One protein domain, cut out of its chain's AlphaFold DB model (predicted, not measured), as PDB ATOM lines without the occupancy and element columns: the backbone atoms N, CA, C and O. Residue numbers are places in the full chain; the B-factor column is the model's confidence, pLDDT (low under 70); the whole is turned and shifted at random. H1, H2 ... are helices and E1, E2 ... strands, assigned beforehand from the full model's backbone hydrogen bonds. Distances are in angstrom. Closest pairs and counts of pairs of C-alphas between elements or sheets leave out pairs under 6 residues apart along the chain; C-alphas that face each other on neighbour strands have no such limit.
ATOM      1  N   LEU A 234     201.813 178.942 143.508       50.34
ATOM      2  CA  LEU A 234     201.614 179.776 144.694       50.34
ATOM      3  C   LEU A 234     200.132 179.856 145.086       50.34
ATOM      4  O   LEU A 234     199.831 179.943 146.271       50.34
ATOM      5  N   GLU A 235     199.216 179.773 144.118       56.00
ATOM      6  CA  GLU A 235     197.760 179.753 144.342       56.00
ATOM      7  C   GLU A 235     197.234 178.370 144.774       56.00
ATOM      8  O   GLU A 235     196.200 178.265 145.429       56.00
ATOM      9  N   LYS A 236     197.953 177.286 144.458       51.16
ATOM     10  CA  LYS A 236     197.616 175.925 144.915       51.16
ATOM     11  C   LYS A 236     197.894 175.731 146.411       51.16
ATOM     12  O   LYS A 236     197.097 175.105 147.118       51.16
ATOM     13  N   TYR A 237     199.028 176.251 146.882       55.50
ATOM     14  CA  TYR A 237     199.507 176.096 148.264       55.50
ATOM     15  C   TYR A 237     199.345 177.361 149.116       55.50
ATOM     16  O   TYR A 237     199.712 177.367 150.291       55.50
ATOM     17  N   GLY A 238     198.777 178.420 148.545       59.75
ATOM     18  CA  GLY A 238     198.486 179.660 149.237       59.75
ATOM     19  C   GLY A 238     197.228 180.336 148.728       59.75
ATOM     20  O   GLY A 238     196.694 180.018 147.672       59.75
ATOM     21  N   ARG A 239     196.733 181.285 149.510       74.94
ATOM     22  CA  ARG A 239     195.545 182.074 149.223       74.94
ATOM     23  C   ARG A 239     195.953 183.482 148.807       74.94
ATOM     24  O   ARG A 239     196.755 184.125 149.484       74.94
ATOM     25  N   LEU A 240     195.373 183.977 147.717       72.50
ATOM     26  CA  LEU A 240     195.501 185.380 147.331       72.50
ATOM     27  C   LEU A 240     194.761 186.267 148.345       72.50
ATOM     28  O   LEU A 240     193.600 186.012 148.676       72.50
ATOM     29  N   ILE A 241     195.426 187.314 148.830       75.50
ATOM     30  CA  ILE A 241     194.810 188.300 149.720       75.50
ATOM     31  C   ILE A 241     194.045 189.317 148.863       75.50
ATOM     32  O   ILE A 241     194.625 190.239 148.288       75.50
ATOM     33  N   GLU A 242     192.729 189.131 148.758       68.75
ATOM     34  CA  GLU A 242     191.834 190.032 148.027       68.75
ATOM     35  C   GLU A 242     191.172 191.041 148.966       68.75
ATOM     36  O   GLU A 242     190.383 190.684 149.840       68.75
ATOM     37  N   VAL A 243     191.471 192.326 148.763       70.25
ATOM     38  CA  VAL A 243     190.954 193.416 149.599       70.25
ATOM     39  C   VAL A 243     190.354 194.509 148.710       70.25
ATOM     40  O   VAL A 243     190.818 194.749 147.589       70.25
ATOM     41  N   SER A 244     189.281 195.151 149.185       59.56
ATOM     42  CA  SER A 244     188.681 196.306 148.505       59.56
ATOM     43  C   SER A 244     189.612 197.529 148.615       59.56
ATOM     44  O   SER A 244     190.205 197.710 149.682       59.56
ATOM     45  N   PRO A 245     189.738 198.386 147.578       60.72
ATOM     46  CA  PRO A 245     190.637 199.548 147.593       60.72
ATOM     47  C   PRO A 245     190.431 200.465 148.812       60.72
ATOM     48  O   PRO A 245     191.397 200.957 149.396       60.72
ATOM     49  N   ASP A 246     189.180 200.607 149.257       62.03
ATOM     50  CA  ASP A 246     188.789 201.491 150.362       62.03
ATOM     51  C   ASP A 246     189.371 201.061 151.720       62.03
ATOM     52  O   ASP A 246     189.741 201.903 152.541       62.03
ATOM     53  N   ARG A 247     189.550 199.749 151.945       57.53
ATOM     54  CA  ARG A 247     190.130 199.208 153.192       57.53
ATOM     55  C   ARG A 247     191.591 199.628 153.390       57.53
ATOM     56  O   ARG A 247     192.051 199.694 154.527       57.53
ATOM     57  N   GLY A 248     192.317 199.923 152.308       59.06
ATOM     58  CA  GLY A 248     193.729 200.314 152.357       59.06
ATOM     59  C   GLY A 248     193.973 201.734 152.877       59.06
ATOM     60  O   GLY A 248     195.101 202.050 153.256       59.06
ATOM     61  N   GLN A 249     192.946 202.592 152.910       61.78
ATOM     62  CA  GLN A 249     193.077 204.000 153.314       61.78
ATOM     63  C   GLN A 249     192.491 204.298 154.701       61.78
ATOM     64  O   GLN A 249     192.965 205.211 155.373       61.78
ATOM     65  N   SER A 250     191.512 203.512 155.161       65.75
ATOM     66  CA  SER A 250     190.811 203.716 156.439       65.75
ATOM     67  C   SER A 250     191.229 202.746 157.554       65.75
ATOM     68  O   SER A 250     190.558 202.660 158.582       65.75
ATOM     69  N   SER A 251     192.303 201.976 157.356       75.62
ATOM     70  CA  SER A 251     192.765 200.971 158.321       75.62
ATOM     71  C   SER A 251     193.532 201.602 159.497       75.62
ATOM     72  O   SER A 251     194.437 202.411 159.266       75.62
ATOM     73  N   PRO A 252     193.271 201.194 160.757       78.56
ATOM     74  CA  PRO A 252     194.053 201.633 161.918       78.56
ATOM     75  C   PRO A 252     195.520 201.161 161.874       78.56
ATOM     76  O   PRO A 252     196.359 201.703 162.589       78.56
ATOM     77  N   PHE A 253     195.851 200.202 160.998       81.56
ATOM     78  CA  PHE A 253     197.199 199.651 160.803       81.56
ATOM     79  C   PHE A 253     197.983 200.315 159.655       81.56
ATOM     80  O   PHE A 253     199.035 199.826 159.225       81.56
ATOM     81  N   LEU A 254     197.479 201.438 159.133       81.44
ATOM     82  CA  LEU A 254     198.102 202.194 158.046       81.44
ATOM     83  C   LEU A 254     199.565 202.608 158.327       81.44
ATOM     84  O   LEU A 254     200.385 202.481 157.411       81.44
ATOM     85  N   PRO A 255     199.951 203.058 159.541       85.38
ATOM     86  CA  PRO A 255     201.346 203.403 159.831       85.38
ATOM     87  C   PRO A 255     202.307 202.212 159.691       85.38
ATOM     88  O   PRO A 255     203.399 202.349 159.143       85.38
ATOM     89  N   GLN A 256     201.893 201.028 160.147       87.75
ATOM     90  CA  GLN A 256     202.670 199.789 160.074       87.75
ATOM     91  C   GLN A 256     202.755 199.276 158.630       87.75
ATOM     92  O   GLN A 256     203.821 198.843 158.198       87.75
ATOM     93  N   SER A 257     201.664 199.394 157.865       87.50
ATOM     94  CA  SER A 257     201.616 199.042 156.441       87.50
ATOM     95  C   SER A 257     202.557 199.910 155.596       87.50
ATOM     96  O   SER A 257     203.314 199.368 154.795       87.50
ATOM     97  N   LYS A 258     202.612 201.231 155.832       85.00
ATOM     98  CA  LYS A 258     203.587 202.124 155.168       85.00
ATOM     99  C   LYS A 258     205.033 201.761 155.504       85.00
ATOM    100  O   LYS A 258     205.885 201.740 154.627       85.00
ATOM    101  N   LYS A 259     205.309 201.405 156.761       87.31
ATOM    102  CA  LYS A 259     206.651 200.966 157.167       87.31
ATOM    103  C   LYS A 259     207.059 199.655 156.483       87.31
ATOM    104  O   LYS A 259     208.217 199.503 156.109       87.31
ATOM    105  N   LEU A 260     206.120 198.720 156.314       89.31
ATOM    106  CA  LEU A 260     206.324 197.493 155.538       89.31
ATOM    107  C   LEU A 260     206.559 197.805 154.052       89.31
ATOM    108  O   LEU A 260     207.482 197.260 153.455       89.31
ATOM    109  N   GLU A 261     205.776 198.721 153.483       87.31
ATOM    110  CA  GLU A 261     205.925 199.212 152.109       87.31
ATOM    111  C   GLU A 261     207.336 199.772 151.850       87.31
ATOM    112  O   GLU A 261     207.987 199.389 150.878       87.31
ATOM    113  N   ASP A 262     207.850 200.600 152.763       83.38
ATOM    114  CA  ASP A 262     209.190 201.190 152.665       83.38
ATOM    115  C   ASP A 262     210.314 200.143 152.765       83.38
ATOM    116  O   ASP A 262     211.367 200.298 152.145       83.38
ATOM    117  N   ILE A 263     210.111 199.057 153.522       84.06
ATOM    118  CA  ILE A 263     211.064 197.934 153.590       84.06
ATOM    119  C   ILE A 263     211.071 197.162 152.266       84.06
ATOM    120  O   ILE A 263     212.141 196.854 151.743       84.06
ATOM    121  N   LEU A 264     209.894 196.902 151.694       83.06
ATOM    122  CA  LEU A 264     209.741 196.195 150.417       83.06
ATOM    123  C   LEU A 264     210.169 197.035 149.200       83.06
ATOM    124  O   LEU A 264     210.288 196.508 148.094       83.06
ATOM    125  N   ASN A 265     210.419 198.334 149.382       79.44
ATOM    126  CA  ASN A 265     210.985 199.227 148.367       79.44
ATOM    127  C   ASN A 265     212.520 199.236 148.312       79.44
ATOM    128  O   ASN A 265     213.125 199.840 147.428       79.44
ATOM    129  N   ARG A 266     213.199 198.566 149.242       78.06
ATOM    130  CA  ARG A 266     214.665 198.558 149.253       78.06
ATOM    131  C   ARG A 266     215.206 197.747 148.075       78.06
ATOM    132  O   ARG A 266     214.734 196.655 147.785       78.06
ATOM    133  N   SER A 267     216.252 198.253 147.426       62.44
ATOM    134  CA  SER A 267     216.916 197.565 146.309       62.44
ATOM    135  C   SER A 267     217.699 196.314 146.737       62.44
ATOM    136  O   SER A 267     218.043 195.483 145.897       62.44
ATOM    137  N   ARG A 268     217.984 196.168 148.039       60.75
ATOM    138  CA  ARG A 268     218.593 194.989 148.672       60.75
ATOM    139  C   ARG A 268     217.865 194.682 149.981       60.75
ATOM    140  O   ARG A 268     217.442 195.605 150.670       60.75
ATOM    141  N   GLU A 269     217.739 193.393 150.305       67.94
ATOM    142  CA  GLU A 269     217.122 192.898 151.550       67.94
ATOM    143  C   GLU A 269     215.642 193.306 151.733       67.94
ATOM    144  O   GLU A 269     215.203 193.643 152.831       67.94
ATOM    145  N   ALA A 270     214.849 193.244 150.657       77.88
ATOM    146  CA  ALA A 270     213.407 193.531 150.647       77.88
ATOM    147  C   ALA A 270     212.555 192.405 151.278       77.88
ATOM    148  O   ALA A 270     211.573 191.951 150.696       77.88
ATOM    149  N   ASN A 271     212.945 191.938 152.463       81.44
ATOM    150  CA  ASN A 271     212.233 190.923 153.236       81.44
ATOM    151  C   ASN A 271     211.868 191.503 154.604       81.44
ATOM    152  O   ASN A 271     212.682 192.175 155.238       81.44
ATOM    153  N   ALA A 272     210.657 191.224 155.080       82.56
ATOM    154  CA  ALA A 272     210.187 191.688 156.379       82.56
ATOM    155  C   ALA A 272     209.642 190.514 157.193       82.56
ATOM    156  O   ALA A 272     208.853 189.718 156.691       82.56
ATOM    157  N   ILE A 273     210.043 190.433 158.462       85.62
ATOM    158  CA  ILE A 273     209.435 189.535 159.446       85.62
ATOM    159  C   ILE A 273     208.508 190.387 160.305       85.62
ATOM    160  O   ILE A 273     208.944 191.351 160.934       85.62
ATOM    161  N   LEU A 274     207.226 190.041 160.303       82.19
ATOM    162  CA  LEU A 274     206.223 190.694 161.129       82.19
ATOM    163  C   LEU A 274     206.055 189.898 162.428       82.19
ATOM    164  O   LEU A 274     205.926 188.678 162.390       82.19
ATOM    165  N   VAL A 275     206.066 190.587 163.570       84.06
ATOM    166  CA  VAL A 275     205.933 189.972 164.900       84.06
ATOM    167  C   VAL A 275     204.770 190.635 165.626       84.06
ATOM    168  O   VAL A 275     204.743 191.857 165.759       84.06
ATOM    169  N   GLY A 276     203.806 189.834 166.066       84.06
ATOM    170  CA  GLY A 276     202.562 190.293 166.675       84.06
ATOM    171  C   GLY A 276     201.542 189.162 166.759       84.06
ATOM    172  O   GLY A 276     201.849 188.019 166.418       84.06
ATOM    173  N   ASP A 277     200.334 189.480 167.210       82.00
ATOM    174  CA  ASP A 277     199.199 188.565 167.144       82.00
ATOM    175  C   ASP A 277     198.739 188.361 165.692       82.00
ATOM    176  O   ASP A 277     198.759 189.282 164.873       82.00
ATOM    177  N   THR A 278     198.334 187.133 165.368       76.00
ATOM    178  CA  THR A 278     198.045 186.696 163.996       76.00
ATOM    179  C   THR A 278     197.019 187.584 163.287       76.00
ATOM    180  O   THR A 278     197.214 187.918 162.118       76.00
ATOM    181  N   ASP A 279     195.976 188.025 163.991       75.81
ATOM    182  CA  ASP A 279     194.903 188.834 163.409       75.81
ATOM    183  C   ASP A 279     195.386 190.247 163.052       75.81
ATOM    184  O   ASP A 279     195.124 190.739 161.949       75.81
ATOM    185  N   SER A 280     196.173 190.881 163.928       81.50
ATOM    186  CA  SER A 280     196.784 192.183 163.639       81.50
ATOM    187  C   SER A 280     197.819 192.098 162.519       81.50
ATOM    188  O   SER A 280     197.910 193.008 161.692       81.50
ATOM    189  N   LEU A 281     198.584 191.003 162.436       84.12
ATOM    190  CA  LEU A 281     199.555 190.802 161.356       84.12
ATOM    191  C   LEU A 281     198.876 190.670 159.990       84.12
ATOM    192  O   LEU A 281     199.309 191.305 159.025       84.12
ATOM    193  N   ILE A 282     197.792 189.899 159.911       82.12
ATOM    194  CA  ILE A 282     197.008 189.749 158.680       82.12
ATOM    195  C   ILE A 282     196.401 191.099 158.278       82.12
ATOM    196  O   ILE A 282     196.503 191.488 157.113       82.12
ATOM    197  N   ALA A 283     195.871 191.872 159.231       82.75
ATOM    198  CA  ALA A 283     195.307 193.193 158.957       82.75
ATOM    199  C   ALA A 283     196.337 194.188 158.376       82.75
ATOM    200  O   ALA A 283     196.005 194.975 157.482       82.75
ATOM    201  N   VAL A 284     197.601 194.142 158.819       87.75
ATOM    202  CA  VAL A 284     198.696 194.959 158.249       87.75
ATOM    203  C   VAL A 284     198.959 194.590 156.782       87.75
ATOM    204  O   VAL A 284     199.121 195.481 155.942       87.75
ATOM    205  N   VAL A 285     198.967 193.293 156.456       88.94
ATOM    206  CA  VAL A 285     199.204 192.787 155.090       88.94
ATOM    207  C   VAL A 285     198.013 193.078 154.170       88.94
ATOM    208  O   VAL A 285     198.209 193.525 153.039       88.94
ATOM    209  N   GLU A 286     196.781 192.921 154.655       86.56
ATOM    210  CA  GLU A 286     195.565 193.297 153.922       86.56
ATOM    211  C   GLU A 286     195.531 194.796 153.591       86.56
ATOM    212  O   GLU A 286     195.169 195.192 152.480       86.56
ATOM    213  N   THR A 287     195.962 195.639 154.536       86.75
ATOM    214  CA  THR A 287     196.055 197.094 154.330       86.75
ATOM    215  C   THR A 287     197.040 197.427 153.204       86.75
ATOM    216  O   THR A 287     196.747 198.279 152.364       86.75
ATOM    217  N   LEU A 288     198.177 196.722 153.130       89.25
ATOM    218  CA  LEU A 288     199.156 196.894 152.051       89.25
ATOM    219  C   LEU A 288     198.595 196.433 150.696       89.25
ATOM    220  O   LEU A 288     198.733 197.149 149.705       89.25
ATOM    221  N   ALA A 289     197.914 195.283 150.654       86.56
ATOM    222  CA  ALA A 289     197.274 194.769 149.439       86.56
ATOM    223  C   ALA A 289     196.246 195.761 148.865       86.56
ATOM    224  O   ALA A 289     196.225 196.015 147.658       86.56
ATOM    225  N   GLY A 290     195.436 196.382 149.731       82.94
ATOM    226  CA  GLY A 290     194.489 197.428 149.334       82.94
ATOM    227  C   GLY A 290     195.176 198.661 148.735       82.94
ATOM    228  O   GLY A 290     194.713 199.193 147.727       82.94
ATOM    229  N   ARG A 291     196.314 199.086 149.306       86.25
ATOM    230  CA  ARG A 291     197.100 200.231 148.807       86.25
ATOM    231  C   ARG A 291     197.717 199.967 147.430       86.25
ATOM    232  O   ARG A 291     197.641 200.851 146.579       86.25
ATOM    233  N   ILE A 292     198.269 198.770 147.198       83.00
ATOM    234  CA  ILE A 292     198.836 198.374 145.891       83.00
ATOM    235  C   ILE A 292     197.747 198.393 144.815       83.00
ATOM    236  O   ILE A 292     197.940 198.939 143.731       83.00
ATOM    237  N   LYS A 293     196.568 197.848 145.134       78.56
ATOM    238  CA  LYS A 293     195.422 197.807 144.216       78.56
ATOM    239  C   LYS A 293     194.872 199.197 143.881       78.56
ATOM    240  O   LYS A 293     194.359 199.396 142.786       78.56
ATOM    241  N   ALA A 294     194.974 200.145 144.811       78.31
ATOM    242  CA  ALA A 294     194.566 201.531 144.609       78.31
ATOM    243  C   ALA A 294     195.605 202.382 143.846       78.31
ATOM    244  O   ALA A 294     195.322 203.543 143.562       78.31
ATOM    245  N   GLY A 295     196.797 201.845 143.543       79.50
ATOM    246  CA  GLY A 295     197.871 202.585 142.865       79.50
ATOM    247  C   GLY A 295     198.506 203.688 143.722       79.50
ATOM    248  O   GLY A 295     199.066 204.638 143.190       79.50
ATOM    249  N   VAL A 296     198.403 203.602 145.057       80.38
ATOM    250  CA  VAL A 296     198.902 204.633 146.003       80.38
ATOM    251  C   VAL A 296     200.192 204.179 146.709       80.38
ATOM    252  O   VAL A 296     200.490 204.604 147.832       80.38
ATOM    253  N   THR A 297     200.932 203.267 146.076       82.06
ATOM    254  CA  THR A 297     202.210 202.721 146.556       82.06
ATOM    255  C   THR A 297     203.369 203.129 145.656       82.06
ATOM    256  O   THR A 297     203.170 203.724 144.599       82.06
ATOM    257  N   TRP A 298     204.595 202.780 146.042       77.69
ATOM    258  CA  TRP A 298     205.769 202.947 145.181       77.69
ATOM    259  C   TRP A 298     205.620 202.245 143.803       77.69
ATOM    260  O   TRP A 298     205.067 201.141 143.748       77.69
ATOM    261  N   PRO A 299     206.150 202.822 142.697       73.75
ATOM    262  CA  PRO A 299     205.919 202.330 141.327       73.75
ATOM    263  C   PRO A 299     206.374 200.893 141.055       73.75
ATOM    264  O   PRO A 299     205.793 200.187 140.241       73.75
ATOM    265  N   HIS A 300     207.420 200.416 141.734       73.94
ATOM    266  CA  HIS A 300     207.922 199.045 141.556       73.94
ATOM    267  C   HIS A 300     207.001 197.983 142.181       73.94
ATOM    268  O   HIS A 300     207.139 196.792 141.886       73.94
ATOM    269  N   LEU A 301     206.114 198.421 143.073       70.44
ATOM    270  CA  LEU A 301     205.150 197.639 143.842       70.44
ATOM    271  C   LEU A 301     203.758 197.676 143.183       70.44
ATOM    272  O   LEU A 301     202.910 196.844 143.497       70.44
ATOM    273  N   GLU A 302     203.546 198.601 142.245       67.81
ATOM    274  CA  GLU A 302     202.310 198.784 141.489       67.81
ATOM    275  C   GLU A 302     201.994 197.551 140.623       67.81
ATOM    276  O   GLU A 302     202.877 196.928 140.030       67.81
ATOM    277  N   GLY A 303     200.723 197.138 140.603       64.88
ATOM    278  CA  GLY A 303     200.271 195.950 139.867       64.88
ATOM    279  C   GLY A 303     200.699 194.596 140.457       64.88
ATOM    280  O   GLY A 303     200.351 193.555 139.894       64.88
ATOM    281  N   ARG A 304     201.420 194.562 141.590       73.88
ATOM    282  CA  ARG A 304     201.810 193.304 142.254       73.88
ATOM    283  C   ARG A 304     200.677 192.703 143.097       73.88
ATOM    284  O   ARG A 304     199.798 193.400 143.592       73.88
ATOM    285  N   ARG A 305     200.721 191.378 143.283       75.12
ATOM    286  CA  ARG A 305     199.752 190.576 144.057       75.12
ATOM    287  C   ARG A 305     200.408 190.013 145.327       75.12
ATOM    288  O   ARG A 305     201.590 189.684 145.292       75.12
ATOM    289  N   ILE A 306     199.652 189.878 146.426       81.12
ATOM    290  CA  ILE A 306     200.135 189.307 147.702       81.12
ATOM    291  C   ILE A 306     199.465 187.946 147.961       81.12
ATOM    292  O   ILE A 306     198.240 187.865 148.035       81.12
ATOM    293  N   LEU A 307     200.270 186.889 148.121       78.00
ATOM    294  CA  LEU A 307     199.846 185.498 148.355       78.00
ATOM    295  C   LEU A 307     200.304 185.003 149.738       78.00
ATOM    296  O   LEU A 307     201.445 185.247 150.127       78.00
ATOM    297  N   MET A 308     199.436 184.283 150.458       75.25
ATOM    298  CA  MET A 308     199.685 183.727 151.798       75.25
ATOM    299  C   MET A 308     199.671 182.190 151.773       75.25
ATOM    300  O   MET A 308     198.646 181.610 151.443       75.25
ATOM    301  N   LEU A 309     200.774 181.518 152.123       74.06
ATOM    302  CA  LEU A 309     200.915 180.049 152.040       74.06
ATOM    303  C   LEU A 309     200.351 179.314 153.278       74.06
ATOM    304  O   LEU A 309     200.573 179.758 154.403       74.06
ATOM    305  N   GLU A 310     199.673 178.171 153.089       63.56
ATOM    306  CA  GLU A 310     199.046 177.372 154.162       63.56
ATOM    307  C   GLU A 310     199.800 176.059 154.458       63.56
ATOM    308  O   GLU A 310     199.847 175.134 153.644       63.56
ATOM    309  N   THR A 311     200.335 175.920 155.674       50.22
ATOM    310  CA  THR A 311     201.230 174.815 156.073       50.22
ATOM    311  C   THR A 311     200.549 173.442 156.157       50.22
ATOM    312  O   THR A 311     201.199 172.418 155.959       50.22
ATOM    313  N   GLY A 312     199.236 173.384 156.413       49.53
ATOM    314  CA  GLY A 312     198.492 172.121 156.544       49.53
ATOM    315  C   GLY A 312     198.360 171.330 155.238       49.53
ATOM    316  O   GLY A 312     198.221 170.111 155.262       49.53
TER     317      GLY A 312
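This is residues 234 to 312 of the 958 residues of an uncharacterized protein of Candidatus Vogelbacteria bacterium GWA1_51_14 (UniProt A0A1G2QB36). Two helices, H3 and H4, set nearly at right angles and meeting along residues 284 to 288 of H4, make the core, and the short helix H2 packs on H4. A small ladder of two short antiparallel strands, E1 and E2, lies off to one end with the short helix H1 beside it, and two long stretches with no named element, residues 265 to 277 and residues 294 to 306, loop from H3 to H4 and from H4 to E2. The printed part has 79 residues, with four named helices and two named strands in the order H1, E1, H2, H3, H4, E2; the class is mostly helix. It is compact, with a radius of gyration of the C-alphas of 12.3 A, and spans 34 by 30 by 24 A.

E1, residues 238 to 240, and E2, residues 307 to 309, are antiparallel neighbours at 157 degrees; N 239 and O 308 are 2.7 A apart and N 308 and O 239 are 2.9 A apart, within hydrogen-bond range. H4, residues 278 to 293, is apart from E1. H3, residues 254 to 264, touches H4, with the C-alphas of Ser 257 and Val 284 closest at 5.3 A; their lines stand at 71 degrees, only just about perpendicular. H2, residues 245 to 248, touches residues 286 to 293 of H4, the closest C-alphas being those of Gly 248 and Gly 290, 4.2 A. H1, residues 234 to 237, is apart from H4. In H3 and H4 every O i to N i+4 pair is within hydrogen-bond range; H1 and H2 are too short for such a pair.

H4 measures 22.8 A from C-alpha 278 at (198.045, 186.696, 163.996) to C-alpha 293 at (195.422, 197.807, 144.216), and H3 15.2 A. E1 and E2 each measure 6.7 A, H2 5.7 A and H1 5.5 A, from C-alpha 234 at (201.614, 179.776, 144.694).

The farthest C-alphas, of Pro 299 and Gly 312, are 34.6 A apart. The printed part has no cut; the links H3 to H4 and H4 to E2 are long, 13 residues each. The mean pLDDT of the printed part is 75.4, with 21 residues under 70, among them 234 to 238 and 244 to 250.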